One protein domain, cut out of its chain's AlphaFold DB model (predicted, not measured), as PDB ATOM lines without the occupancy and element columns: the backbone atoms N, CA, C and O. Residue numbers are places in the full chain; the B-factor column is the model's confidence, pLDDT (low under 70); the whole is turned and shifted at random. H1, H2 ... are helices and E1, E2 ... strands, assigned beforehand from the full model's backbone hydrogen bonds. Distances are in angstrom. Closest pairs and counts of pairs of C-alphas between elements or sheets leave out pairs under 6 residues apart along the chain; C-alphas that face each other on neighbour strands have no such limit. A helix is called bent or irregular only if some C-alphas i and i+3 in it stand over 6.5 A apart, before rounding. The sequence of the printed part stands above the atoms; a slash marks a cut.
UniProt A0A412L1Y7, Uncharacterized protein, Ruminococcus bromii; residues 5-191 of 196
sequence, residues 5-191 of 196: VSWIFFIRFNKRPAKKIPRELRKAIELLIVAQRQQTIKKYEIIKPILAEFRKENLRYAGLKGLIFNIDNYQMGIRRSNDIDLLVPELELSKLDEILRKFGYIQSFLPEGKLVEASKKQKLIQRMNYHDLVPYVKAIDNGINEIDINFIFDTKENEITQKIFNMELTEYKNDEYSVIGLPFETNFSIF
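AT A GLANCE: This is residues 5 to 191 of the 196 residues of an uncharacterized protein of Ruminococcus bromii (UniProt A0A412L1Y7). A compact body has a long helical arm: the body is built round a small three-stranded sheet, E1 E3 E2, with H4 over one face, while H3 packs on both E1 and a separate hairpin, E4 and E5. The arm is the first part of the long bent helix H2, with H1 folded back near it; H5 lies at the opposite end of the longest axis. The printed part has 187 residues, with seven helices and five strands in the order H1 H2 H3 E1 H4 H5 E2 E3 H6 E4 E5 H7. The three-stranded sheet is mixed, the two-stranded one antiparallel, the class mixed; the radius of gyration of the C-alphas is 18.4 A and the spans are 58 by 38 by 31 A.

HOW THE PARTS SIT: E3, residues 143 to 150, is the inner strand between E1, residues 84 to 87, and E2, residues 136 to 140. E3 and E1 are parallel at 18 degrees, with N 148 and O 84 at 2.8 A. E3 and E2 form an antiparallel hairpin at 161 degrees, with N 138 and O 145 at 2.9 A. H4, residues 90 to 102, is on one face, making two layers, helix upon sheet; it lies only just over E2, with 3 C-alphas falling on it, at a height of 9.6 A over the sheet. H4 is irregular: C-alphas 91 and 94 are 7.4 A apart. H2, residues 23 to 56, is one helix by its hydrogen bonds but bent, with C-alphas 46 and 49 7.0 A apart; its arms are H2a, residues 23 to 46, and H2b, residues 49 to 56. H2b and H4 touch through residues 96 to 100 of H4, closest at the C-alphas of Ile 50 and Leu 100, 7.3 A. H2a only grazes the sheet, with residues 43 to 46. H1, residues 5 to 14, is near H2a. H3, residues 66 to 72, comes closest to E1 at the C-alphas of Leu 67 and Ile 84, 6.6 A. E4, residues 170 to 173, and E5, residues 178 to 181, form an antiparallel hairpin, with N 172 and O 179 at 2.9 A; the C-alphas of Ile 71 and Lys 173, the closest of H3 and E4, are 6.3 A apart. H5, residues 120 to 129, H6, residues 160 to 166, and H7, residues 188 to 191, touch no helix. Every O i to N i+4 pair is within hydrogen-bond range in H1, H2a, H2b, H5 and H6; H4 has 7 of 9, H3 has 0 of 3 with 1 of 4 O i to N i+3 pairs, and H7 is too short for such a pair.

IN THESE COORDINATES: E3 measures 23.0 A, H2a 35.2 A and H4 19.5 A. H1 begins at C-alpha 5 (194.126, 170.286, 208.720), and H7 ends at C-alpha 191 (205.548, 170.241, 196.140).

THE WHOLE: The C-alphas farthest apart, of Lys 19 and Lys 121, are 59.0 A apart. The printed part has no cut. The links H3 to E1 and H4 to H5 are long. Confidence is under 70 at residues 5 to 21, 66 to 82, 153 to 162 and 184 to 191.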
ATOM      1  N   VAL A   5     195.245 169.550 208.099       41.38
ATOM      2  CA  VAL A   5     194.126 170.286 208.720       41.38
ATOM      3  C   VAL A   5     194.608 171.239 209.820       41.38
ATOM      4  O   VAL A   5     194.141 172.373 209.892       41.38
ATOM      5  N   SER A   6     195.582 170.827 210.640       47.28
ATOM      6  CA  SER A   6     196.065 171.638 211.773       47.28
ATOM      7  C   SER A   6     196.769 172.929 211.320       47.28
ATOM      8  O   SER A   6     196.549 173.999 211.888       47.28
ATOM      9  N   TRP A   7     197.536 172.855 210.230       44.38
ATOM     10  CA  TRP A   7     198.303 173.979 209.694       44.38
ATOM     11  C   TRP A   7     197.452 174.993 208.914       44.38
ATOM     12  O   TRP A   7     197.554 176.198 209.162       44.38
ATOM     13  N   ILE A   8     196.556 174.519 208.032       49.50
ATOM     14  CA  ILE A   8     195.607 175.390 207.314       49.50
ATOM     15  C   ILE A   8     194.715 176.130 208.314       49.50
ATOM     16  O   ILE A   8     194.416 177.306 208.115       49.50
ATOM     17  N   PHE A   9     194.327 175.475 209.414       51.22
ATOM     18  CA  PHE A   9     193.643 176.145 210.513       51.22
ATOM     19  C   PHE A   9     194.538 177.254 211.095       51.22
ATOM     20  O   PHE A   9     194.169 178.425 211.026       51.22
ATOM     21  N   PHE A  10     195.733 176.936 211.601       50.69
ATOM     22  CA  PHE A  10     196.581 177.901 212.317       50.69
ATOM     23  C   PHE A  10     196.941 179.166 211.507       50.69
ATOM     24  O   PHE A  10     196.748 180.282 211.998       50.69
ATOM     25  N   ILE A  11     197.382 179.034 210.246       51.81
ATOM     26  CA  ILE A  11     197.728 180.198 209.400       51.81
ATOM     27  C   ILE A  11     196.501 181.062 209.095       51.81
ATOM     28  O   ILE A  11     196.567 182.296 209.128       51.81
ATOM     29  N   ARG A  12     195.356 180.433 208.814       46.91
ATOM     30  CA  ARG A  12     194.120 181.148 208.467       46.91
ATOM     31  C   ARG A  12     193.487 181.821 209.693       46.91
ATOM     32  O   ARG A  12     192.761 182.803 209.524       46.91
ATOM     33  N   PHE A  13     193.803 181.354 210.905       50.88
ATOM     34  CA  PHE A  13     193.389 181.968 212.171       50.88
ATOM     35  C   PHE A  13     194.274 183.126 212.622       50.88
ATOM     36  O   PHE A  13     193.724 184.105 213.113       50.88
ATOM     37  N   ASN A  14     195.593 183.080 212.411       47.12
ATOM     38  CA  ASN A  14     196.467 184.205 212.773       47.12
ATOM     39  C   ASN A  14     196.276 185.439 211.871       47.12
ATOM     40  O   ASN A  14     196.551 186.558 212.293       47.12
ATOM     41  N   LYS A  15     195.753 185.261 210.649       49.56
ATOM     42  CA  LYS A  15     195.421 186.368 209.729       49.56
ATOM     43  C   LYS A  15     193.991 186.915 209.872       49.56
ATOM     44  O   LYS A  15     193.640 187.873 209.188       49.56
ATOM     45  N   ARG A  16     193.142 186.333 210.729       48.81
ATOM     46  CA  ARG A  16     191.787 186.841 211.029       48.81
ATOM     47  C   ARG A  16     191.744 187.324 212.479       48.81
ATOM     48  O   ARG A  16     192.399 186.728 213.324       48.81
ATOM     49  N   PRO A  17     190.976 188.377 212.813       48.19
ATOM     50  CA  PRO A  17     190.963 188.900 214.172       48.19
ATOM     51  C   PRO A  17     190.586 187.785 215.155       48.19
ATOM     52  O   PRO A  17     189.523 187.172 215.030       48.19
ATOM     53  N   ALA A  18     191.447 187.560 216.154       53.84
ATOM     54  CA  ALA A  18     191.361 186.533 217.200       53.84
ATOM     55  C   ALA A  18     190.047 186.535 218.023       53.84
ATOM     56  O   ALA A  18     189.868 185.716 218.922       53.84
ATOM     57  N   LYS A  19     189.106 187.433 217.708       55.41
ATOM     58  CA  LYS A  19     187.784 187.596 218.322       55.41
ATOM     59  C   LYS A  19     186.749 186.531 217.923       55.41
ATOM     60  O   LYS A  19     185.693 186.498 218.539       55.41
ATOM     61  N   LYS A  20     187.004 185.670 216.924       66.94
ATOM     62  CA  LYS A  20     186.026 184.656 216.451       66.94
ATOM     63  C   LYS A  20     186.231 183.230 216.982       66.94
ATOM     64  O   LYS A  20     185.415 182.366 216.680       66.94
ATOM     65  N   ILE A  21     187.294 182.963 217.742       67.62
ATOM     66  CA  ILE A  21     187.582 181.615 218.257       67.62
ATOM     67  C   ILE A  21     187.220 181.558 219.744       67.62
ATOM     68  O   ILE A  21     187.770 182.357 220.511       67.62
ATOM     69  N   PRO A  22     186.361 180.616 220.175       84.12
ATOM     70  CA  PRO A  22     186.113 180.373 221.590       84.12
ATOM     71  C   PRO A  22     187.417 180.115 222.352       84.12
ATOM     72  O   PRO A  22     188.291 179.381 221.882       84.12
ATOM     73  N   ARG A  23     187.547 180.696 223.548       79.38
ATOM     74  CA  ARG A  23     188.758 180.594 224.381       79.38
ATOM     75  C   ARG A  23     189.199 179.147 224.611       79.38
ATOM     76  O   ARG A  23     190.388 178.860 224.530       79.38
ATOM     77  N   GLU A  24     188.251 178.250 224.861       84.31
ATOM     78  CA  GLU A  24     188.547 176.840 225.135       84.31
ATOM     79  C   GLU A  24     189.089 176.104 223.905       84.31
ATOM     80  O   GLU A  24     190.018 175.312 224.026       84.31
ATOM     81  N   LEU A  25     188.615 176.445 222.700       81.06
ATOM     82  CA  LEU A  25     189.174 175.898 221.464       81.06
ATOM     83  C   LEU A  25     190.620 176.370 221.249       81.06
ATOM     84  O   LEU A  25     191.467 175.582 220.838       81.06
ATOM     85  N   ARG A  26     190.928 177.632 221.573       79.19
ATOM     86  CA  ARG A  26     192.305 178.144 221.503       79.19
ATOM     87  C   ARG A  26     193.231 177.391 222.457       79.19
ATOM     88  O   ARG A  26     194.264 176.900 222.017       79.19
ATOM     89  N   LYS A  27     192.831 177.241 223.723       82.94
ATOM     90  CA  LYS A  27     193.601 176.477 224.715       82.94
ATOM     91  C   LYS A  27     193.808 175.025 224.286       82.94
ATOM     92  O   LYS A  27     194.899 174.494 224.446       82.94
ATOM     93  N   ALA A  28     192.782 174.384 223.721       85.06
ATOM     94  CA  ALA A  28     192.899 173.018 223.218       85.06
ATOM     95  C   ALA A  28     193.937 172.915 222.087       85.06
ATOM     96  O   ALA A  28     194.756 172.000 222.091       85.06
ATOM     97  N   ILE A  29     193.952 173.873 221.154       80.38
ATOM     98  CA  ILE A  29     194.957 173.936 220.081       80.38
ATOM     99  C   ILE A  29     196.363 174.166 220.655       80.38
ATOM    100  O   ILE A  29     197.299 173.483 220.250       80.38
ATOM    101  N   GLU A  30     196.519 175.076 221.616       81.69
ATOM    102  CA  GLU A  30     197.803 175.328 222.287       81.69
ATOM    103  C   GLU A  30     198.331 174.064 222.986       81.69
ATOM    104  O   GLU A  30     199.483 173.680 222.784       81.69
ATOM    105  N   LEU A  31     197.475 173.357 223.730       84.31
ATOM    106  CA  LEU A  31     197.823 172.082 224.366       84.31
ATOM    107  C   LEU A  31     198.208 171.009 223.340       84.31
ATOM    108  O   LEU A  31     199.174 170.277 223.553       84.31
ATOM    109  N   LEU A  32     197.499 170.935 222.208       82.69
ATOM    110  CA  LEU A  32     197.834 170.018 221.116       82.69
ATOM    111  C   LEU A  32     199.210 170.317 220.514       82.69
ATOM    112  O   LEU A  32     199.935 169.378 220.189       82.69
ATOM    113  N   ILE A  33     199.583 171.590 220.367       79.75
ATOM    114  CA  ILE A  33     200.902 171.991 219.854       79.75
ATOM    115  C   ILE A  33     201.999 171.582 220.843       79.75
ATOM    116  O   ILE A  33     202.993 170.973 220.445       79.75
ATOM    117  N   VAL A  34     201.803 171.847 222.139       82.50
ATOM    118  CA  VAL A  34     202.755 171.454 223.191       82.50
ATOM    119  C   VAL A  34     202.934 169.934 223.226       82.50
ATOM    120  O   VAL A  34     204.065 169.442 223.215       82.50
ATOM    121  N   ALA A  35     201.835 169.177 223.194       83.19
ATOM    122  CA  ALA A  35     201.874 167.717 223.188       83.19
ATOM    123  C   ALA A  35     202.573 167.156 221.936       83.19
ATOM    124  O   ALA A  35     203.304 166.167 222.024       83.19
ATOM    125  N   GLN A  36     202.376 167.776 220.769       80.88
ATOM    126  CA  GLN A  36     203.067 167.392 219.536       80.88
ATOM    127  C   GLN A  36     204.565 167.694 219.602       80.88
ATOM    128  O   GLN A  36     205.363 166.837 219.232       80.88
ATOM    129  N   ARG A  37     204.964 168.861 220.125       80.81
ATOM    130  CA  ARG A  37     206.381 169.207 220.318       80.81
ATOM    131  C   ARG A  37     207.085 168.163 221.183       80.81
ATOM    132  O   ARG A  37     208.124 167.645 220.787       80.81
ATOM    133  N   GLN A  38     206.488 167.803 222.320       83.12
ATOM    134  CA  GLN A  38     207.041 166.785 223.216       83.12
ATOM    135  C   GLN A  38     207.170 165.412 222.543       83.12
ATOM    136  O   GLN A  38     208.168 164.725 222.744       83.12
ATOM    137  N   GLN A  39     206.191 165.010 221.727       81.75
ATOM    138  CA  GLN A  39     206.274 163.763 220.961       81.75
ATOM    139  C   GLN A  39     207.422 163.790 219.947       81.75
ATOM    140  O   GLN A  39     208.154 162.809 219.846       81.75
ATOM    141  N   THR A  40     207.616 164.903 219.235       79.50
ATOM    142  CA  THR A  40     208.722 165.050 218.278       79.50
ATOM    143  C   THR A  40     210.081 164.978 218.973       79.50
ATOM    144  O   THR A  40     210.947 164.246 218.502       79.50
ATOM    145  N   ILE A  41     210.257 165.655 220.115       82.12
ATOM    146  CA  ILE A  41     211.504 165.593 220.901       82.12
ATOM    147  C   ILE A  41     211.791 164.152 221.337       82.12
ATOM    148  O   ILE A  41     212.883 163.643 221.108       82.12
ATOM    149  N   LYS A  42     210.793 163.451 221.897       84.31
ATOM    150  CA  LYS A  42     210.955 162.048 222.313       84.31
ATOM    151  C   LYS A  42     211.363 161.140 221.153       84.31
ATOM    152  O   LYS A  42     212.233 160.294 221.323       84.31
ATOM    153  N   LYS A  43     210.763 161.322 219.974       82.31
ATOM    154  CA  LYS A  43     211.143 160.570 218.767       82.31
ATOM    155  C   LYS A  43     212.563 160.885 218.323       82.31
ATOM    156  O   LYS A  43     213.299 159.969 217.963       82.31
ATOM    157  N   TYR A  44     212.954 162.156 218.380       84.50
ATOM    158  CA  TYR A  44     214.321 162.539 218.069       84.50
ATOM    159  C   TYR A  44     215.317 161.873 219.020       84.50
ATOM    160  O   TYR A  44     216.283 161.284 218.558       84.50
ATOM    161  N   GLU A  45     215.062 161.871 220.328       87.44
ATOM    162  CA  GLU A  45     215.952 161.216 221.297       87.44
ATOM    163  C   GLU A  45     216.093 159.701 221.056       87.44
ATOM    164  O   GLU A  45     217.163 159.143 221.292       87.44
ATOM    165  N   ILE A  46     215.070 159.039 220.500       88.69
ATOM    166  CA  ILE A  46     215.150 157.624 220.098       88.69
ATOM    167  C   ILE A  46     216.076 157.426 218.885       88.69
ATOM    168  O   ILE A  46     216.857 156.473 218.862       88.69
ATOM    169  N   ILE A  47     215.998 158.294 217.868       88.75
ATOM    170  CA  ILE A  47     216.762 158.141 216.613       88.75
ATOM    171  C   ILE A  47     218.159 158.767 216.671       88.75
ATOM    172  O   ILE A  47     219.077 158.305 216.005       88.75
ATOM    173  N   LYS A  48     218.360 159.795 217.495       90.81
ATOM    174  CA  LYS A  48     219.623 160.517 217.685       90.81
ATOM    175  C   LYS A  48     220.850 159.614 217.872       90.81
ATOM    176  O   LYS A  48     221.838 159.868 217.179       90.81
ATOM    177  N   PRO A  49     220.842 158.568 218.725       93.69
ATOM    178  CA  PRO A  49     221.998 157.678 218.842       93.69
ATOM    179  C   PRO A  49     222.257 156.863 217.564       93.69
ATOM    180  O   PRO A  49     223.410 156.604 217.236       93.69
ATOM    181  N   ILE A  50     221.212 156.522 216.803       94.19
ATOM    182  CA  ILE A  50     221.331 155.833 215.509       94.19
ATOM    183  C   ILE A  50     221.959 156.769 214.473       94.19
ATOM    184  O   ILE A  50     222.908 156.386 213.798       94.19
ATOM    185  N   LEU A  51     221.503 158.025 214.404       91.25
ATOM    186  CA  LEU A  51     222.087 159.036 213.512       91.25
ATOM    187  C   LEU A  51     223.548 159.348 213.866       91.25
ATOM    188  O   LEU A  51     224.362 159.624 212.987       91.25
ATOM    189  N   ALA A  52     223.900 159.308 215.154       91.94
ATOM    190  CA  ALA A  52     225.285 159.439 215.590       91.94
ATOM    191  C   ALA A  52     226.147 158.263 215.109       91.94
ATOM    192  O   ALA A  52     227.256 158.496 214.627       91.94
ATOM    193  N   GLU A  53     225.631 157.031 215.169       94.69
ATOM    194  CA  GLU A  53     226.330 155.863 214.626       94.69
ATOM    195  C   GLU A  53     226.448 155.947 213.098       94.69
ATOM    196  O   GLU A  53     227.525 155.685 212.577       94.69
ATOM    197  N   PHE A  54     225.416 156.410 212.378       93.62
ATOM    198  CA  PHE A  54     225.505 156.655 210.931       93.62
ATOM    199  C   PHE A  54     226.647 157.612 210.586       93.62
ATOM    200  O   PHE A  54     227.447 157.312 209.706       93.62
ATOM    201  N   ARG A  55     226.779 158.724 211.322       90.25
ATOM    202  CA  ARG A  55     227.890 159.671 211.136       90.25
ATOM    203  C   ARG A  55     229.248 159.043 211.429       90.25
ATOM    204  O   ARG A  55     230.170 159.198 210.637       90.25
ATOM    205  N   LYS A  56     229.372 158.327 212.549       93.56
ATOM    206  CA  LYS A  56     230.613 157.641 212.940       93.56
ATOM    207  C   LYS A  56     231.061 156.637 211.879       93.56
ATOM    208  O   LYS A  56     232.245 156.511 211.594       93.56
ATOM    209  N   GLU A  57     230.097 155.943 211.301       93.06
ATOM    210  CA  GLU A  57     230.296 154.925 210.289       93.06
ATOM    211  C   GLU A  57     230.336 155.494 208.856       93.06
ATOM    212  O   GLU A  57     230.464 154.738 207.895       93.06
ATOM    213  N   ASN A  58     230.247 156.816 208.685       90.38
ATOM    214  CA  ASN A  58     230.200 157.486 207.384       90.38
ATOM    215  C   ASN A  58     229.116 156.922 206.439       90.38
ATOM    216  O   ASN A  58     229.329 156.795 205.234       90.38
ATOM    217  N   LEU A  59     227.965 156.539 207.004       90.56
ATOM    218  CA  LEU A  59     226.774 156.141 206.262       90.56
ATOM    219  C   LEU A  59     226.054 157.406 205.789       90.56
ATOM    220  O   LEU A  59     225.663 158.252 206.598       90.56
ATOM    221  N   ARG A  60     225.865 157.533 204.479       88.81
ATOM    222  CA  ARG A  60     225.126 158.623 203.852       88.81
ATOM    223  C   ARG A  60     223.636 158.373 204.000       88.81
ATOM    224  O   ARG A  60     223.098 157.350 203.585       88.81
ATOM    225  N   TYR A  61     222.949 159.354 204.560       89.75
ATOM    226  CA  TYR A  61     221.503 159.343 204.678       89.75
ATOM    227  C   TYR A  61     220.972 160.765 204.547       89.75
ATOM    228  O   TYR A  61     221.671 161.735 204.839       89.75
ATOM    229  N   ALA A  62     219.710 160.880 204.162       86.38
ATOM    230  CA  ALA A  62     218.964 162.117 204.273       86.38
ATOM    231  C   ALA A  62     217.662 161.842 205.022       86.38
ATOM    232  O   ALA A  62     216.890 160.963 204.647       86.38
ATOM    233  N   GLY A  63     217.410 162.590 206.091       84.88
ATOM    234  CA  GLY A  63     216.089 162.645 206.699       84.88
ATOM    235  C   GLY A  63     215.070 163.132 205.678       84.88
ATOM    236  O   GLY A  63     215.389 163.942 204.818       84.88
ATOM    237  N   LEU A  64     213.838 162.649 205.756       79.00
ATOM    238  CA  LEU A  64     212.751 163.081 204.886       79.00
ATOM    239  C   LEU A  64     211.573 163.600 205.718       79.00
ATOM    240  O   LEU A  64     211.542 163.521 206.950       79.00
ATOM    241  N   LYS A  65     210.575 164.149 205.014       75.06
ATOM    242  CA  LYS A  65     209.264 164.535 205.550       75.06
ATOM    243  C   LYS A  65     209.371 165.241 206.915       75.06
ATOM    244  O   LYS A  65     209.983 166.301 207.038       75.06
ATOM    245  N   GLY A  66     208.670 164.726 207.927       63.69
ATOM    246  CA  GLY A  66     208.474 165.396 209.213       63.69
ATOM    247  C   GLY A  66     209.747 165.563 210.040       63.69
ATOM    248  O   GLY A  66     209.754 166.405 210.938       63.69
ATOM    249  N   LEU A  67     210.819 164.838 209.708       68.94
ATOM    250  CA  LEU A  67     212.103 164.959 210.384       68.94
ATOM    251  C   LEU A  67     212.807 166.283 210.025       68.94
ATOM    252  O   LEU A  67     213.285 166.969 210.926       68.94
ATOM    253  N   ILE A  68     212.771 166.695 208.748       66.94
ATOM    254  CA  ILE A  68     213.304 167.997 208.287       66.94
ATOM    255  C   ILE A  68     212.321 169.140 208.573       66.94
ATOM    256  O   ILE A  68     212.703 170.190 209.083       66.94
ATOM    257  N   PHE A  69     211.035 168.971 208.240       64.25
ATOM    258  CA  PHE A  69     210.098 170.105 208.221       64.25
ATOM    259  C   PHE A  69     209.877 170.771 209.587       64.25
ATOM    260  O   PHE A  69     209.582 171.961 209.637       64.25
ATOM    261  N   ASN A  70     210.036 170.026 210.680       59.09
ATOM    262  CA  ASN A  70     209.897 170.542 212.043       59.09
ATOM    263  C   ASN A  70     211.104 171.387 212.519       59.09
ATOM    264  O   ASN A  70     211.038 171.939 213.618       59.09
ATOM    265  N   ILE A  71     212.180 171.483 211.723       60.38
ATOM    266  CA  ILE A  71     213.366 172.298 212.033       60.38
ATOM    267  C   ILE A  71     213.255 173.696 211.423       60.38
ATOM    268  O   ILE A  71     213.459 174.673 212.133       60.38
ATOM    269  N   ASP A  72     212.920 173.778 210.132       56.38
ATOM    270  CA  ASP A  72     213.166 174.995 209.341       56.38
ATOM    271  C   ASP A  72     211.881 175.689 208.849       56.38
ATOM    272  O   ASP A  72     211.773 176.910 208.819       56.38
ATOM    273  N   ASN A  73     210.838 174.919 208.519       54.53
ATOM    274  CA  ASN A  73     209.651 175.451 207.831       54.53
ATOM    275  C   ASN A  73     208.425 175.650 208.736       54.53
ATOM    276  O   ASN A  73     207.477 176.347 208.370       54.53
ATOM    277  N   TYR A  74     208.406 175.014 209.908       57.03
ATOM    278  CA  TYR A  74     207.273 175.044 210.826       57.03
ATOM    279  C   TYR A  74     207.760 175.266 212.251       57.03
ATOM    280  O   TYR A  74     208.717 174.634 212.692       57.03
ATOM    281  N   GLN A  75     207.039 176.092 213.014       60.66
ATOM    282  CA  GLN A  75     207.223 176.101 214.460       60.66
ATOM    283  C   GLN A  75     206.921 174.694 214.994       60.66
ATOM    284  O   GLN A  75     205.889 174.087 214.685       60.66
ATOM    285  N   MET A  76     207.851 174.169 215.785       63.84
ATOM    286  CA  MET A  76     207.786 172.812 216.308       63.84
ATOM    287  C   MET A  76     206.463 172.557 217.048       63.84
ATOM    288  O   MET A  76     206.056 173.345 217.902       63.84
ATOM    289  N   GLY A  77     205.801 171.443 216.720       58.22
ATOM    290  CA  GLY A  77     204.494 171.068 217.277       58.22
ATOM    291  C   GLY A  77     203.287 171.457 216.415       58.22
ATOM    292  O   GLY A  77     202.179 171.020 216.707       58.22
ATOM    293  N   ILE A  78     203.478 172.223 215.333       60.44
ATOM    294  CA  ILE A  78     202.403 172.533 214.371       60.44
ATOM    295  C   ILE A  78     202.100 171.342 213.450       60.44
ATOM    296  O   ILE A  78     200.959 171.164 213.017       60.44
ATOM    297  N   ARG A  79     203.111 170.520 213.142       65.06
ATOM    298  CA  ARG A  79     202.953 169.329 212.313       65.06
ATOM    299  C   ARG A  79     203.238 168.064 213.113       65.06
ATOM    300  O   ARG A  79     204.327 167.868 213.650       65.06
ATOM    301  N   ARG A  80     202.281 167.140 213.070       60.12
ATOM    302  CA  ARG A  80     202.466 165.775 213.555       60.12
ATOM    303  C   ARG A  80     203.401 165.012 212.610       60.12
ATOM    304  O   ARG A  80     203.087 164.861 211.429       60.12
ATOM    305  N   SER A  81     204.521 164.516 213.136       63.81
ATOM    306  CA  SER A  81     205.339 163.491 212.476       63.81
ATOM    307  C   SER A  81     205.026 162.152 213.125       63.81
ATOM    308  O   SER A  81     205.214 162.004 214.336       63.81
ATOM    309  N   ASN A  82     204.492 161.206 212.357       60.22
ATOM    310  CA  ASN A  82     204.184 159.869 212.865       60.22
ATOM    311  C   ASN A  82     205.404 158.961 212.763       60.22
ATOM    312  O   ASN A  82     205.818 158.430 213.789       60.22
ATOM    313  N   ASP A  83     206.045 158.943 211.606       71.62
ATOM    314  CA  ASP A  83     207.078 157.957 211.305       71.62
ATOM    315  C   ASP A  83     208.397 158.672 210.976       71.62
ATOM    316  O   ASP A  83     208.421 159.895 210.751       71.62
ATOM    317  N   ILE A  84     209.511 157.943 211.067       84.12
ATOM    318  CA  ILE A  84     210.842 158.454 210.728       84.12
ATOM    319  C   ILE A  84     211.171 157.971 209.325       84.12
ATOM    320  O   ILE A  84     211.532 156.817 209.134       84.12
ATOM    321  N   ASP A  85     211.083 158.876 208.360       86.12
ATOM    322  CA  ASP A  85     211.448 158.598 206.978       86.12
ATOM    323  C   ASP A  85     212.909 158.968 206.717       86.12
ATOM    324  O   ASP A  85     213.312 160.119 206.924       86.12
ATOM    325  N   LEU A  86     213.684 158.017 206.205       89.50
ATOM    326  CA  LEU A  86     215.053 158.228 205.746       89.50
ATOM    327  C   LEU A  86     215.183 157.826 204.275       89.50
ATOM    328  O   LEU A  86     214.576 156.857 203.821       89.50
ATOM    329  N   LEU A  87     216.012 158.562 203.544       88.81
ATOM    330  CA  LEU A  87     216.552 158.174 202.250       88.81
ATOM    331  C   LEU A  87     217.981 157.675 202.460       88.81
ATOM    332  O   LEU A  87     218.784 158.377 203.078       88.81
ATOM    333  N   VAL A  88     218.309 156.498 201.933       89.69
ATOM    334  CA  VAL A  88     219.646 155.890 202.036       89.69
ATOM    335  C   VAL A  88     220.055 155.331 200.669       89.69
ATOM    336  O   VAL A  88     219.226 154.704 200.013       89.69
ATOM    337  N   PRO A  89     221.305 155.517 200.205       87.19
ATOM    338  CA  PRO A  89     221.760 154.920 198.954       87.19
ATOM    339  C   PRO A  89     221.657 153.392 198.982       87.19
ATOM    340  O   PRO A  89     222.034 152.754 199.964       87.19
ATOM    341  N   GLU A  90     221.239 152.786 197.869       86.69
ATOM    342  CA  GLU A  90     221.050 151.329 197.784       86.69
ATOM    343  C   GLU A  90     222.322 150.523 198.126       86.69
ATOM    344  O   GLU A  90     222.250 149.454 198.734       86.69
ATOM    345  N   LEU A  91     223.498 151.065 197.790       87.50
ATOM    346  CA  LEU A  91     224.805 150.463 198.083       87.50
ATOM    347  C   LEU A  91     225.122 150.395 199.587       87.50
ATOM    348  O   LEU A  91     225.966 149.605 199.997       87.50
ATOM    349  N   GLU A  92     224.452 151.201 200.409       90.31
ATOM    350  CA  GLU A  92     224.710 151.310 201.847       90.31
ATOM    351  C   GLU A  92     223.677 150.550 202.695       90.31
ATOM    352  O   GLU A  92     223.807 150.483 203.917       90.31
ATOM    353  N   LEU A  93     222.681 149.907 202.071       91.44
ATOM    354  CA  LEU A  93     221.601 149.212 202.785       91.44
ATOM    355  C   LEU A  93     222.086 148.046 203.649       91.44
ATOM    356  O   LEU A  93     221.511 147.796 204.705       91.44
ATOM    357  N   SER A  94     223.146 147.342 203.242       92.88
ATOM    358  CA  SER A  94     223.751 146.294 204.079       92.88
ATOM    359  C   SER A  94     224.298 146.876 205.380       92.88
ATOM    360  O   SER A  94     224.044 146.346 206.457       92.88
ATOM    361  N   LYS A  95     224.982 148.017 205.279       95.06
ATOM    362  CA  LYS A  95     225.553 148.717 206.426       95.06
ATOM    363  C   LYS A  95     224.470 149.317 207.326       95.06
ATOM    364  O   LYS A  95     224.563 149.255 208.550       95.06
ATOM    365  N   LEU A  96     223.414 149.853 206.716       95.88
ATOM    366  CA  LEU A  96     222.223 150.316 207.418       95.88
ATOM    367  C   LEU A  96     221.583 149.195 208.250       95.88
ATOM    368  O   LEU A  96     221.267 149.418 209.418       95.88
ATOM    369  N   ASP A  97     221.408 148.004 207.666       95.75
ATOM    370  CA  ASP A  97     220.803 146.851 208.346       95.75
ATOM    371  C   ASP A  97     221.622 146.431 209.573       95.75
ATOM    372  O   ASP A  97     221.053 146.237 210.648       95.75
ATOM    373  N   GLU A  98     222.952 146.371 209.455       96.50
ATOM    374  CA  GLU A  98     223.852 146.063 210.575       96.50
ATOM    375  C   GLU A  98     223.690 147.054 211.734       96.50
ATOM    376  O   GLU A  98     223.525 146.649 212.892       96.50
ATOM    377  N   ILE A  99     223.680 148.357 211.431       96.81
ATOM    378  CA  ILE A  99     223.525 149.402 212.445       96.81
ATOM    379  C   ILE A  99     222.138 149.311 213.091       96.81
ATOM    380  O   ILE A  99     222.033 149.253 214.314       96.81
ATOM    381  N   LEU A 100     221.057 149.250 212.310       96.50
ATOM    382  CA  LEU A 100     219.699 149.206 212.862       96.50
ATOM    383  C   LEU A 100     219.467 147.953 213.722       96.50
ATOM    384  O   LEU A 100     218.892 148.053 214.811       96.50
ATOM    385  N   ARG A 101     219.992 146.794 213.307       96.00
ATOM    386  CA  ARG A 101     219.940 145.558 214.106       96.00
ATOM    387  C   ARG A 101     220.728 145.664 215.405       96.00
ATOM    388  O   ARG A 101     220.236 145.207 216.434       96.00
ATOM    389  N   LYS A 102     221.892 146.325 215.406       96.44
ATOM    390  CA  LYS A 102     222.656 146.623 216.636       96.44
ATOM    391  C   LYS A 102     221.835 147.441 217.638       96.44
ATOM    392  O   LYS A 102     221.958 147.238 218.843       96.44
ATOM    393  N   PHE A 103     220.959 148.321 217.155       95.44
ATOM    394  CA  PHE A 103     220.023 149.080 217.990       95.44
ATOM    395  C   PHE A 103     218.729 148.321 218.337       95.44
ATOM    396  O   PHE A 103     217.865 148.878 219.022       95.44
ATOM    397  N   GLY A 104     218.598 147.055 217.930       95.38
ATOM    398  CA  GLY A 104     217.472 146.179 218.256       95.38
ATOM    399  C   GLY A 104     216.264 146.317 217.331       95.38
ATOM    400  O   GLY A 104     215.165 145.937 217.729       95.38
ATOM    401  N   TYR A 105     216.438 146.883 216.134       96.25
ATOM    402  CA  TYR A 105     215.380 146.922 215.125       96.25
ATOM    403  C   TYR A 105     215.346 145.633 214.308       96.25
ATOM    404  O   TYR A 105     216.379 145.032 214.007       96.25
ATOM    405  N   ILE A 106     214.140 145.254 213.905       96.38
ATOM    406  CA  ILE A 106     213.875 144.155 212.976       96.38
ATOM    407  C   ILE A 106     213.045 144.671 211.809       96.38
ATOM    408  O   ILE A 106     212.310 145.644 211.958       96.38
ATOM    409  N   GLN A 107     213.119 144.018 210.654       96.25
ATOM    410  CA  GLN A 107     212.238 144.369 209.541       96.25
ATOM    411  C   GLN A 107     210.921 143.618 209.694       96.25
ATOM    412  O   GLN A 107     210.926 142.388 209.672       96.25
ATOM    413  N   SER A 108     209.798 144.316 209.848       95.31
ATOM    414  CA  SER A 108     208.491 143.684 210.057       95.31
ATOM    415  C   SER A 108     207.363 144.494 209.436       95.31
ATOM    416  O   SER A 108     207.392 145.715 209.454       95.31
ATOM    417  N   PHE A 109     206.326 143.798 208.973       91.31
ATOM    418  CA  PHE A 109     205.047 144.411 208.594       91.31
ATOM    419  C   PHE A 109     204.061 144.526 209.765       91.31
ATOM    420  O   PHE A 109     202.902 144.865 209.549       91.31
ATOM    421  N   LEU A 110     204.484 144.163 210.983       89.19
ATOM    422  CA  LEU A 110     203.632 144.107 212.173       89.19
ATOM    423  C   LEU A 110     202.303 143.363 211.936       89.19
ATOM    424  O   LEU A 110     201.232 143.919 212.203       89.19
ATOM    425  N   PRO A 111     202.324 142.108 211.437       87.25
ATOM    426  CA  PRO A 111     201.094 141.358 211.213       87.25
ATOM    427  C   PRO A 111     200.338 141.216 212.538       87.25
ATOM    428  O   PRO A 111     200.878 140.696 213.515       87.25
ATOM    429  N   GLU A 112     199.104 141.725 212.587       86.19
ATOM    430  CA  GLU A 112     198.281 141.773 213.807       86.19
ATOM    431  C   GLU A 112     198.945 142.528 214.980       86.19
ATOM    432  O   GLU A 112     198.702 142.221 216.145       86.19
ATOM    433  N   GLY A 113     199.824 143.493 214.688       83.94
ATOM    434  CA  GLY A 113     200.559 144.260 215.700       83.94
ATOM    435  C   GLY A 113     201.706 143.494 216.368       83.94
ATOM    436  O   GLY A 113     202.273 143.973 217.349       83.94
ATOM    437  N   LYS A 114     202.065 142.307 215.864       87.75
ATOM    438  CA  LYS A 114     203.135 141.473 216.425       87.75
ATOM    439  C   LYS A 114     204.477 141.776 215.765       87.75
ATOM    440  O   LYS A 114     204.585 141.848 214.545       87.75
ATOM    441  N   LEU A 115     205.527 141.865 216.578       91.75
ATOM    442  CA  LEU A 115     206.912 142.022 216.129       91.75
ATOM    443  C   LEU A 115     207.453 140.696 215.580       91.75
ATOM    444  O   LEU A 115     208.023 139.891 216.312       91.75
ATOM    445  N   VAL A 116     207.243 140.467 214.283       94.06
ATOM    446  CA  VAL A 116     207.679 139.252 213.577       94.06
ATOM    447  C   VAL A 116     208.569 139.635 212.401       94.06
ATOM    448  O   VAL A 116     208.131 140.370 211.519       94.06
ATOM    449  N   GLU A 117     209.808 139.140 212.369       96.25
ATOM    450  CA  GLU A 117     210.742 139.424 211.271       96.25
ATOM    451  C   GLU A 117     210.166 138.943 209.928       96.25
ATOM    452  O   GLU A 117     209.726 137.800 209.779       96.25
ATOM    453  N   ALA A 118     210.194 139.823 208.932       95.06
ATOM    454  CA  ALA A 118     209.786 139.513 207.577       95.06
ATOM    455  C   ALA A 118     210.719 138.464 206.958       95.06
ATOM    456  O   ALA A 118     211.945 138.509 207.085       95.06
ATOM    457  N   SER A 119     210.142 137.522 206.221       95.31
ATOM    458  CA  SER A 119     210.914 136.517 205.494       95.31
ATOM    459  C   SER A 119     211.812 137.157 204.427       95.31
ATOM    460  O   SER A 119     211.510 138.215 203.873       95.31
ATOM    461  N   LYS A 120     212.893 136.463 204.047       92.56
ATOM    462  CA  LYS A 120     213.763 136.890 202.934       92.56
ATOM    463  C   LYS A 120     212.969 137.148 201.648       92.56
ATOM    464  O   LYS A 120     213.229 138.124 200.955       92.56
ATOM    465  N   LYS A 121     211.970 136.301 201.365       93.81
ATOM    466  CA  LYS A 121     211.074 136.447 200.211       93.81
ATOM    467  C   LYS A 121     210.276 137.749 200.285       93.81
ATOM    468  O   LYS A 121     210.218 138.471 199.301       93.81
ATOM    469  N   GLN A 122     209.697 138.061 201.442       92.50
ATOM    470  CA  GLN A 122     208.952 139.304 201.658       92.50
ATOM    471  C   GLN A 122     209.831 140.543 201.480       92.50
ATOM    472  O   GLN A 122     209.446 141.454 200.757       92.50
ATOM    473  N   LYS A 123     211.031 140.548 202.069       92.94
ATOM    474  CA  LYS A 123     211.992 141.650 201.911       92.94
ATOM    475  C   LYS A 123     212.402 141.860 200.458       92.94
ATOM    476  O   LYS A 123     212.478 142.994 199.997       92.94
ATOM    477  N   LEU A 124     212.649 140.764 199.740       89.50
ATOM    478  CA  LEU A 124     213.002 140.803 198.325       89.50
ATOM    479  C   LEU A 124     211.849 141.353 197.482       89.50
ATOM    480  O   LEU A 124     212.070 142.245 196.673       89.50
ATOM    481  N   ILE A 125     210.624 140.863 197.701       89.06
ATOM    482  CA  ILE A 125     209.423 141.355 197.016       89.06
ATOM    483  C   ILE A 125     209.226 142.848 197.285       89.06
ATOM    484  O   ILE A 125     208.975 143.587 196.337       89.06
ATOM    485  N   GLN A 126     209.385 143.290 198.540       90.00
ATOM    486  CA  GLN A 126     209.272 144.701 198.900       90.00
ATOM    487  C   GLN A 126     210.269 145.534 198.096       90.00
ATOM    488  O   GLN A 126     209.855 146.368 197.310       90.00
ATOM    489  N   ARG A 127     211.562 145.201 198.171       87.81
ATOM    490  CA  ARG A 127     212.632 145.901 197.443       87.81
ATOM    491  C   ARG A 127     212.446 145.888 195.919       87.81
ATOM    492  O   ARG A 127     212.872 146.804 195.219       87.81
ATOM    493  N   MET A 128     211.873 144.816 195.369       83.69
ATOM    494  CA  MET A 128     211.647 144.693 193.928       83.69
ATOM    495  C   MET A 128     210.475 145.549 193.452       83.69
ATOM    496  O   MET A 128     210.582 146.157 192.383       83.69
ATOM    497  N   ASN A 129     209.388 145.589 194.220       82.88
ATOM    498  CA  ASN A 129     208.126 146.206 193.811       82.88
ATOM    499  C   ASN A 129     207.966 147.638 194.320       82.88
ATOM    500  O   ASN A 129     207.292 148.442 193.684       82.88
ATOM    501  N   TYR A 130     208.591 147.941 195.447       75.69
ATOM    502  CA  TYR A 130     208.501 149.199 196.157       75.69
ATOM    503  C   TYR A 130     209.916 149.763 196.315       75.69
ATOM    504  O   TYR A 130     210.906 149.045 196.451       75.69
ATOM    505  N   HIS A 131     210.032 151.078 196.202       82.31
ATOM    506  CA  HIS A 131     211.295 151.820 196.243       82.31
ATOM    507  C   HIS A 131     211.826 152.009 197.679       82.31
ATOM    508  O   HIS A 131     212.599 152.928 197.969       82.31
ATOM    509  N   ASP A 132     211.404 151.109 198.566       85.62
ATOM    510  CA  ASP A 132     211.601 151.118 200.002       85.62
ATOM    511  C   ASP A 132     211.878 149.707 200.544       85.62
ATOM    512  O   ASP A 132     211.746 148.674 199.873       85.62
ATOM    513  N   LEU A 133     212.361 149.672 201.779       91.19
ATOM    514  CA  LEU A 133     212.519 148.438 202.528       91.19
ATOM    515  C   LEU A 133     211.277 148.155 203.363       91.19
ATOM    516  O   LEU A 133     210.496 149.042 203.683       91.19
ATOM    517  N   VAL A 134     211.151 146.897 203.794       93.12
ATOM    518  CA  VAL A 134     210.223 146.566 204.878       93.12
ATOM    519  C   VAL A 134     210.595 147.433 206.089       93.12
ATOM    520  O   VAL A 134     211.787 147.438 206.436       93.12
ATOM    521  N   PRO A 135     209.626 148.124 206.721       93.00
ATOM    522  CA  PRO A 135     209.902 149.052 207.808       93.00
ATOM    523  C   PRO A 135     210.712 148.408 208.925       93.00
ATOM    524  O   PRO A 135     210.504 147.243 209.294       93.00
ATOM    525  N   TYR A 136     211.648 149.180 209.469       95.62
ATOM    526  CA  TYR A 136     212.400 148.778 210.645       95.62
ATOM    527  C   TYR A 136     211.610 149.155 211.884       95.62
ATOM    528  O   TYR A 136     211.388 150.330 212.164       95.62
ATOM    529  N   VAL A 137     211.234 148.150 212.663       94.44
ATOM    530  CA  VAL A 137     210.414 148.320 213.857       94.44
ATOM    531  C   VAL A 137     211.146 147.865 215.109       94.44
ATOM    532  O   VAL A 137     211.953 146.931 215.086       94.44
ATOM    533  N   LYS A 138     210.840 148.525 216.224       93.44
ATOM    534  CA  LYS A 138     211.363 148.187 217.547       93.44
ATOM    535  C   LYS A 138     210.312 148.440 218.624       93.44
ATOM    536  O   LYS A 138     209.667 149.487 218.628       93.44
ATOM    537  N   ALA A 139     210.183 147.509 219.569       92.00
ATOM    538  CA  ALA A 139     209.402 147.734 220.782       92.00
ATOM    539  C   ALA A 139     210.047 148.826 221.651       92.00
ATOM    540  O   ALA A 139     211.246 148.781 221.935       92.00
ATOM    541  N   ILE A 140     209.236 149.778 222.095       87.69
ATOM    542  CA  ILE A 140     209.594 150.814 223.067       87.69
ATOM    543  C   ILE A 140     208.561 150.809 224.201       87.69
ATOM    544  O   ILE A 140     207.475 150.258 224.035       87.69
ATOM    545  N   ASP A 141     208.868 151.456 225.328       82.06
ATOM    546  CA  ASP A 141     208.037 151.412 226.547       82.06
ATOM    547  C   ASP A 141     206.543 151.680 226.296       82.06
ATOM    548  O   ASP A 141     205.686 151.039 226.897       82.06
ATOM    549  N   ASN A 142     206.225 152.584 225.361       79.69
ATOM    550  CA  ASN A 142     204.855 152.984 225.029       79.69
ATOM    551  C   ASN A 142     204.445 152.648 223.582       79.69
ATOM    552  O   ASN A 142     203.722 153.423 222.952       79.69
ATOM    553  N   GLY A 143     204.899 151.514 223.039       85.75
ATOM    554  CA  GLY A 143     204.417 150.996 221.757       85.75
ATOM    555  C   GLY A 143     205.530 150.532 220.827       85.75
ATOM    556  O   GLY A 143     206.474 149.864 221.243       85.75
ATOM    557  N   ILE A 144     205.399 150.861 219.545       88.25
ATOM    558  CA  ILE A 144     206.338 150.450 218.502       88.25
ATOM    559  C   ILE A 144     206.880 151.706 217.832       88.25
ATOM    560  O   ILE A 144     206.114 152.596 217.464       88.25
ATOM    561  N   ASN A 145     208.205 151.788 217.720       89.19
ATOM    562  CA  ASN A 145     208.857 152.787 216.890       89.19
ATOM    563  C   ASN A 145     209.129 152.199 215.508       89.19
ATOM    564  O   ASN A 145     209.636 151.080 215.420       89.19
ATOM    565  N   GLU A 146     208.841 152.973 214.470       91.50
ATOM    566  CA  GLU A 146     208.962 152.584 213.068       91.50
ATOM    567  C   GLU A 146     209.884 153.562 212.328       91.50
ATOM    568  O   GLU A 146     209.820 154.781 212.530       91.50
ATOM    569  N   ILE A 147     210.786 153.009 211.518       91.81
ATOM    570  CA  ILE A 147     211.699 153.745 210.647       91.81
ATOM    571  C   ILE A 147     211.503 153.230 209.222       91.81
ATOM    572  O   ILE A 147     211.806 152.070 208.919       91.81
ATOM    573  N   ASP A 148     211.063 154.131 208.352       91.00
ATOM    574  CA  ASP A 148     210.849 153.883 206.934       91.00
ATOM    575  C   ASP A 148     212.103 154.242 206.146       91.00
ATOM    576  O   ASP A 148     212.597 155.373 206.190       91.00
ATOM    577  N   ILE A 149     212.622 153.265 205.403       91.06
ATOM    578  CA  ILE A 149     213.834 153.427 204.601       91.06
ATOM    579  C   ILE A 149     213.465 153.404 203.127       91.06
ATOM    580  O   ILE A 149     213.099 152.364 202.583       91.06
ATOM    581  N   ASN A 150     213.654 154.542 202.477       88.75
ATOM    582  CA  ASN A 150     213.561 154.697 201.035       88.75
ATOM    583  C   ASN A 150     214.972 154.629 200.445       88.75
ATOM    584  O   ASN A 150     215.919 155.144 201.041       88.75
ATOM    585  N   PHE A 151     215.127 154.021 199.271       84.62
ATOM    586  CA  PHE A 151     216.430 153.957 198.587       84.62
ATOM    587  C   PHE A 151     216.387 154.359 197.114       84.62
ATOM    588  O   PHE A 151     217.435 154.491 196.484       84.62
ATOM    589  N   ILE A 152     215.195 154.610 196.572       77.19
ATOM    590  CA  ILE A 152     214.992 155.261 195.277       77.19
ATOM    591  C   ILE A 152     214.074 156.461 195.510       77.19
ATOM    592  O   ILE A 152     213.033 156.334 196.149       77.19
ATOM    593  N   PHE A 153     214.481 157.629 195.014       67.81
ATOM    594  CA  PHE A 153     213.741 158.876 195.211       67.81
ATOM    595  C   PHE A 153     212.595 159.080 194.205       67.81
ATOM    596  O   PHE A 153     211.582 159.672 194.559       67.81
ATOM    597  N   ASP A 154     212.751 158.603 192.965       66.81
ATOM    598  CA  ASP A 154     211.789 158.823 191.873       66.81
ATOM    599  C   ASP A 154     211.475 157.507 191.140       66.81
ATOM    600  O   ASP A 154     210.545 156.796 191.518       66.81
ATOM    601  N   THR A 155     212.294 157.109 190.160       57.53
ATOM    602  CA  THR A 155     212.126 155.848 189.417       57.53
ATOM    603  C   THR A 155     213.454 155.103 189.245       57.53
ATOM    604  O   THR A 155     214.534 155.687 189.336       57.53
ATOM    605  N   LYS A 156     213.388 153.788 188.973       56.25
ATOM    606  CA  LYS A 156     214.569 152.930 188.717       56.25
ATOM    607  C   LYS A 156     215.396 153.355 187.500       56.25
ATOM    608  O   LYS A 156     216.559 152.984 187.402       56.25
ATOM    609  N   GLU A 157     214.796 154.102 186.582       52.88
ATOM    610  CA  GLU A 157     215.414 154.534 185.325       52.88
ATOM    611  C   GLU A 157     216.141 155.880 185.464       52.88
ATOM    612  O   GLU A 157     216.815 156.316 184.533       52.88
ATOM    613  N   ASN A 158     216.039 156.533 186.629       52.59
ATOM    614  CA  ASN A 158     216.545 157.880 186.843       52.59
ATOM    615  C   ASN A 158     217.702 157.891 187.856       52.59
ATOM    616  O   ASN A 158     217.525 157.624 189.045       52.59
ATOM    617  N   GLU A 159     218.893 158.305 187.412       58.88
ATOM    618  CA  GLU A 159     220.095 158.509 188.249       58.88
ATOM    619  C   GLU A 159     219.941 159.612 189.317       58.88
ATOM    620  O   GLU A 159     220.907 159.986 189.987       58.88
ATOM    621  N   ILE A 160     218.743 160.177 189.477       64.44
ATOM    622  CA  ILE A 160     218.478 161.307 190.364       64.44
ATOM    623  C   ILE A 160     218.860 160.969 191.804       64.44
ATOM    624  O   ILE A 160     219.459 161.809 192.455       64.44
ATOM    625  N   THR A 161     218.627 159.746 192.294       66.38
ATOM    626  CA  THR A 161     219.005 159.379 193.672       66.38
ATOM    627  C   THR A 161     220.511 159.523 193.914       66.38
ATOM    628  O   THR A 161     220.921 160.121 194.905       66.38
ATOM    629  N   GLN A 162     221.354 159.036 192.995       68.69
ATOM    630  CA  GLN A 162     222.807 159.208 193.117       68.69
ATOM    631  C   GLN A 162     223.204 160.675 192.951       68.69
ATOM    632  O   GLN A 162     224.023 161.172 193.715       68.69
ATOM    633  N   LYS A 163     222.578 161.399 192.014       70.62
ATOM    634  CA  LYS A 163     222.805 162.842 191.835       70.62
ATOM    635  C   LYS A 163     222.443 163.636 193.091       70.62
ATOM    636  O   LYS A 163     223.202 164.518 193.460       70.62
ATOM    637  N   ILE A 164     221.357 163.283 193.777       72.50
ATOM    638  CA  ILE A 164     220.918 163.891 195.038       72.50
ATOM    639  C   ILE A 164     221.960 163.677 196.139       72.50
ATOM    640  O   ILE A 164     222.292 164.618 196.847       72.50
ATOM    641  N   PHE A 165     222.507 162.467 196.279       72.25
ATOM    642  CA  PHE A 165     223.567 162.209 197.263       72.25
ATOM    643  C   PHE A 165     224.937 162.766 196.864       72.25
ATOM    644  O   PHE A 165     225.814 162.880 197.719       72.25
ATOM    645  N   ASN A 166     225.135 163.084 195.584       74.38
ATOM    646  CA  ASN A 166     226.310 163.803 195.100       74.38
ATOM    647  C   ASN A 166     226.172 165.324 195.271       74.38
ATOM    648  O   ASN A 166     227.169 166.033 195.162       74.38
ATOM    649  N   MET A 167     224.965 165.836 195.528       71.00
ATOM    650  CA  MET A 167     224.771 167.209 195.989       71.00
ATOM    651  C   MET A 167     225.167 167.304 197.466       71.00
ATOM    652  O   MET A 167     225.042 166.336 198.217       71.00
ATOM    653  N   GLU A 168     225.644 168.474 197.897       73.94
ATOM    654  CA  GLU A 168     225.972 168.701 199.305       73.94
ATOM    655  C   GLU A 168     224.707 168.580 200.162       73.94
ATOM    656  O   GLU A 168     223.818 169.430 200.112       73.94
ATOM    657  N   LEU A 169     224.608 167.504 200.947       83.00
ATOM    658  CA  LEU A 169     223.540 167.349 201.932       83.00
ATOM    659  C   LEU A 169     223.610 168.486 202.955       83.00
ATOM    660  O   LEU A 169     224.687 168.927 203.349       83.00
ATOM    661  N   THR A 170     222.451 168.943 203.418       81.62
ATOM    662  CA  THR A 170     222.357 170.080 204.339       81.62
ATOM    663  C   THR A 170     222.078 169.592 205.754       81.62
ATOM    664  O   THR A 170     221.156 168.806 205.978       81.62
ATOM    665  N   GLU A 171     222.855 170.061 206.731       84.62
ATOM    666  CA  GLU A 171     222.518 169.879 208.142       84.62
ATOM    667  C   GLU A 171     221.470 170.918 208.552       84.62
ATOM    668  O   GLU A 171     221.737 172.117 208.596       84.62
ATOM    669  N   TYR A 172     220.271 170.449 208.883       80.06
ATOM    670  CA  TYR A 172     219.227 171.274 209.474       80.06
ATOM    671  C   TYR A 172     219.349 171.184 210.992       80.06
ATOM    672  O   TYR A 172     219.356 170.081 211.545       80.06
ATOM    673  N   LYS A 173     219.422 172.328 211.678       82.31
ATOM    674  CA  LYS A 173     219.566 172.394 213.137       82.31
ATOM    675  C   LYS A 173     218.697 173.491 213.749       82.31
ATOM    676  O   LYS A 173     218.620 174.592 213.219       82.31
ATOM    677  N   ASN A 174     218.109 173.197 214.905       75.94
ATOM    678  CA  ASN A 174     217.547 174.186 215.826       75.94
ATOM    679  C   ASN A 174     218.084 173.940 217.252       75.94
ATOM    680  O   ASN A 174     218.997 173.133 217.443       75.94
ATOM    681  N   ASP A 175     217.529 174.629 218.252       75.81
ATOM    682  CA  ASP A 175     217.951 174.496 219.655       75.81
ATOM    683  C   ASP A 175     217.713 173.096 220.252       75.81
ATOM    684  O   ASP A 175     218.338 172.730 221.243       75.81
ATOM    685  N   GLU A 176     216.815 172.305 219.661       75.06
ATOM    686  CA  GLU A 176     216.365 171.018 220.200       75.06
ATOM    687  C   GLU A 176     217.043 169.835 219.493       75.06
ATOM    688  O   GLU A 176     217.353 168.825 220.127       75.06
ATOM    689  N   TYR A 177     217.273 169.921 218.176       77.06
ATOM    690  CA  TYR A 177     217.813 168.804 217.407       77.06
ATOM    691  C   TYR A 177     218.475 169.179 216.070       77.06
ATOM    692  O   TYR A 177     218.252 170.255 215.516       77.06
ATOM    693  N   SER A 178     219.299 168.257 215.549       82.31
ATOM    694  CA  SER A 178     219.959 168.341 214.233       82.31
ATOM    695  C   SER A 178     219.761 167.063 213.414       82.31
ATOM    696  O   SER A 178     219.871 165.948 213.947       82.31
ATOM    697  N   VAL A 179     219.496 167.228 212.115       83.25
ATOM    698  CA  VAL A 179     219.340 166.145 211.138       83.25
ATOM    699  C   VAL A 179     219.906 166.563 209.779       83.25
ATOM    700  O   VAL A 179     219.645 167.660 209.293       83.25
ATOM    701  N   ILE A 180     220.637 165.650 209.137       86.31
ATOM    702  CA  ILE A 180     221.080 165.790 207.745       86.31
ATOM    703  C   ILE A 180     219.893 165.518 206.824       86.31
ATOM    704  O   ILE A 180     219.208 164.508 206.982       86.31
ATOM    705  N   GLY A 181     219.654 166.405 205.870       83.06
ATOM    706  CA  GLY A 181     218.557 166.328 204.921       83.06
ATOM    707  C   GLY A 181     218.976 166.706 203.507       83.06
ATOM    708  O   GLY A 181     220.106 167.130 203.261       83.06
ATOM    709  N   LEU A 182     218.037 166.573 202.573       79.62
ATOM    710  CA  LEU A 182     218.227 167.084 201.218       79.62
ATOM    711  C   LEU A 182     218.242 168.618 201.221       79.62
ATOM    712  O   LEU A 182     217.503 169.213 202.018       79.62
ATOM    713  N   PRO A 183     219.029 169.263 200.340       72.69
ATOM    714  CA  PRO A 183     218.942 170.702 200.111       72.69
ATOM    715  C   PRO A 183     217.501 171.163 199.899       72.69
ATOM    716  O   PRO A 183     216.687 170.445 199.316       72.69
ATOM    717  N   PHE A 184     217.179 172.375 200.351       65.81
ATOM    718  CA  PHE A 184     215.819 172.914 200.261       65.81
ATOM    719  C   PHE A 184     215.259 172.853 198.830       65.81
ATOM    720  O   PHE A 184     214.124 172.429 198.626       65.81
ATOM    721  N   GLU A 185     216.085 173.192 197.839       61.56
ATOM    722  CA  GLU A 185     215.729 173.229 196.415       61.56
ATOM    723  C   GLU A 185     215.364 171.854 195.834       61.56
ATOM    724  O   GLU A 185     214.586 171.762 194.887       61.56
ATOM    725  N   THR A 186     215.899 170.776 196.410       61.06
ATOM    726  CA  THR A 186     215.692 169.395 195.950       61.06
ATOM    727  C   THR A 186     214.775 168.603 196.868       61.06
ATOM    728  O   THR A 186     214.411 167.462 196.572       61.06
ATOM    729  N   ASN A 187     214.329 169.208 197.970       59.97
ATOM    730  CA  ASN A 187     213.340 168.628 198.853       59.97
ATOM    731  C   ASN A 187     211.942 168.754 198.223       59.97
ATOM    732  O   ASN A 187     211.111 169.565 198.634       59.97
ATOM    733  N   PHE A 188     211.654 167.900 197.232       49.28
ATOM    734  CA  PHE A 188     210.361 167.860 196.536       49.28
ATOM    735  C   PHE A 188     209.167 167.557 197.454       49.28
ATOM    736  O   PHE A 188     208.019 167.749 197.058       49.28
ATOM    737  N   SER A 189     209.410 167.182 198.716       47.28
ATOM    738  CA  SER A 189     208.382 167.140 199.760       47.28
ATOM    739  C   SER A 189     207.657 168.488 199.932       47.28
ATOM    740  O   SER A 189     206.573 168.524 200.516       47.28
ATOM    741  N   ILE A 190     208.238 169.589 199.436       42.09
ATOM    742  CA  ILE A 190     207.619 170.917 199.370       42.09
ATOM    743  C   ILE A 190     206.526 170.983 198.291       42.09
ATOM    744  O   ILE A 190     205.556 171.696 198.495       42.09
ATOM    745  N   PHE A 191     206.578 170.209 197.199       33.41
ATOM    746  CA  PHE A 191     205.548 170.241 196.140       33.41
ATOM    747  C   PHE A 191     204.214 169.584 196.533       33.41
ATOM    748  O   PHE A 191     203.247 169.663 195.782       33.41
TER     749      PHE A 191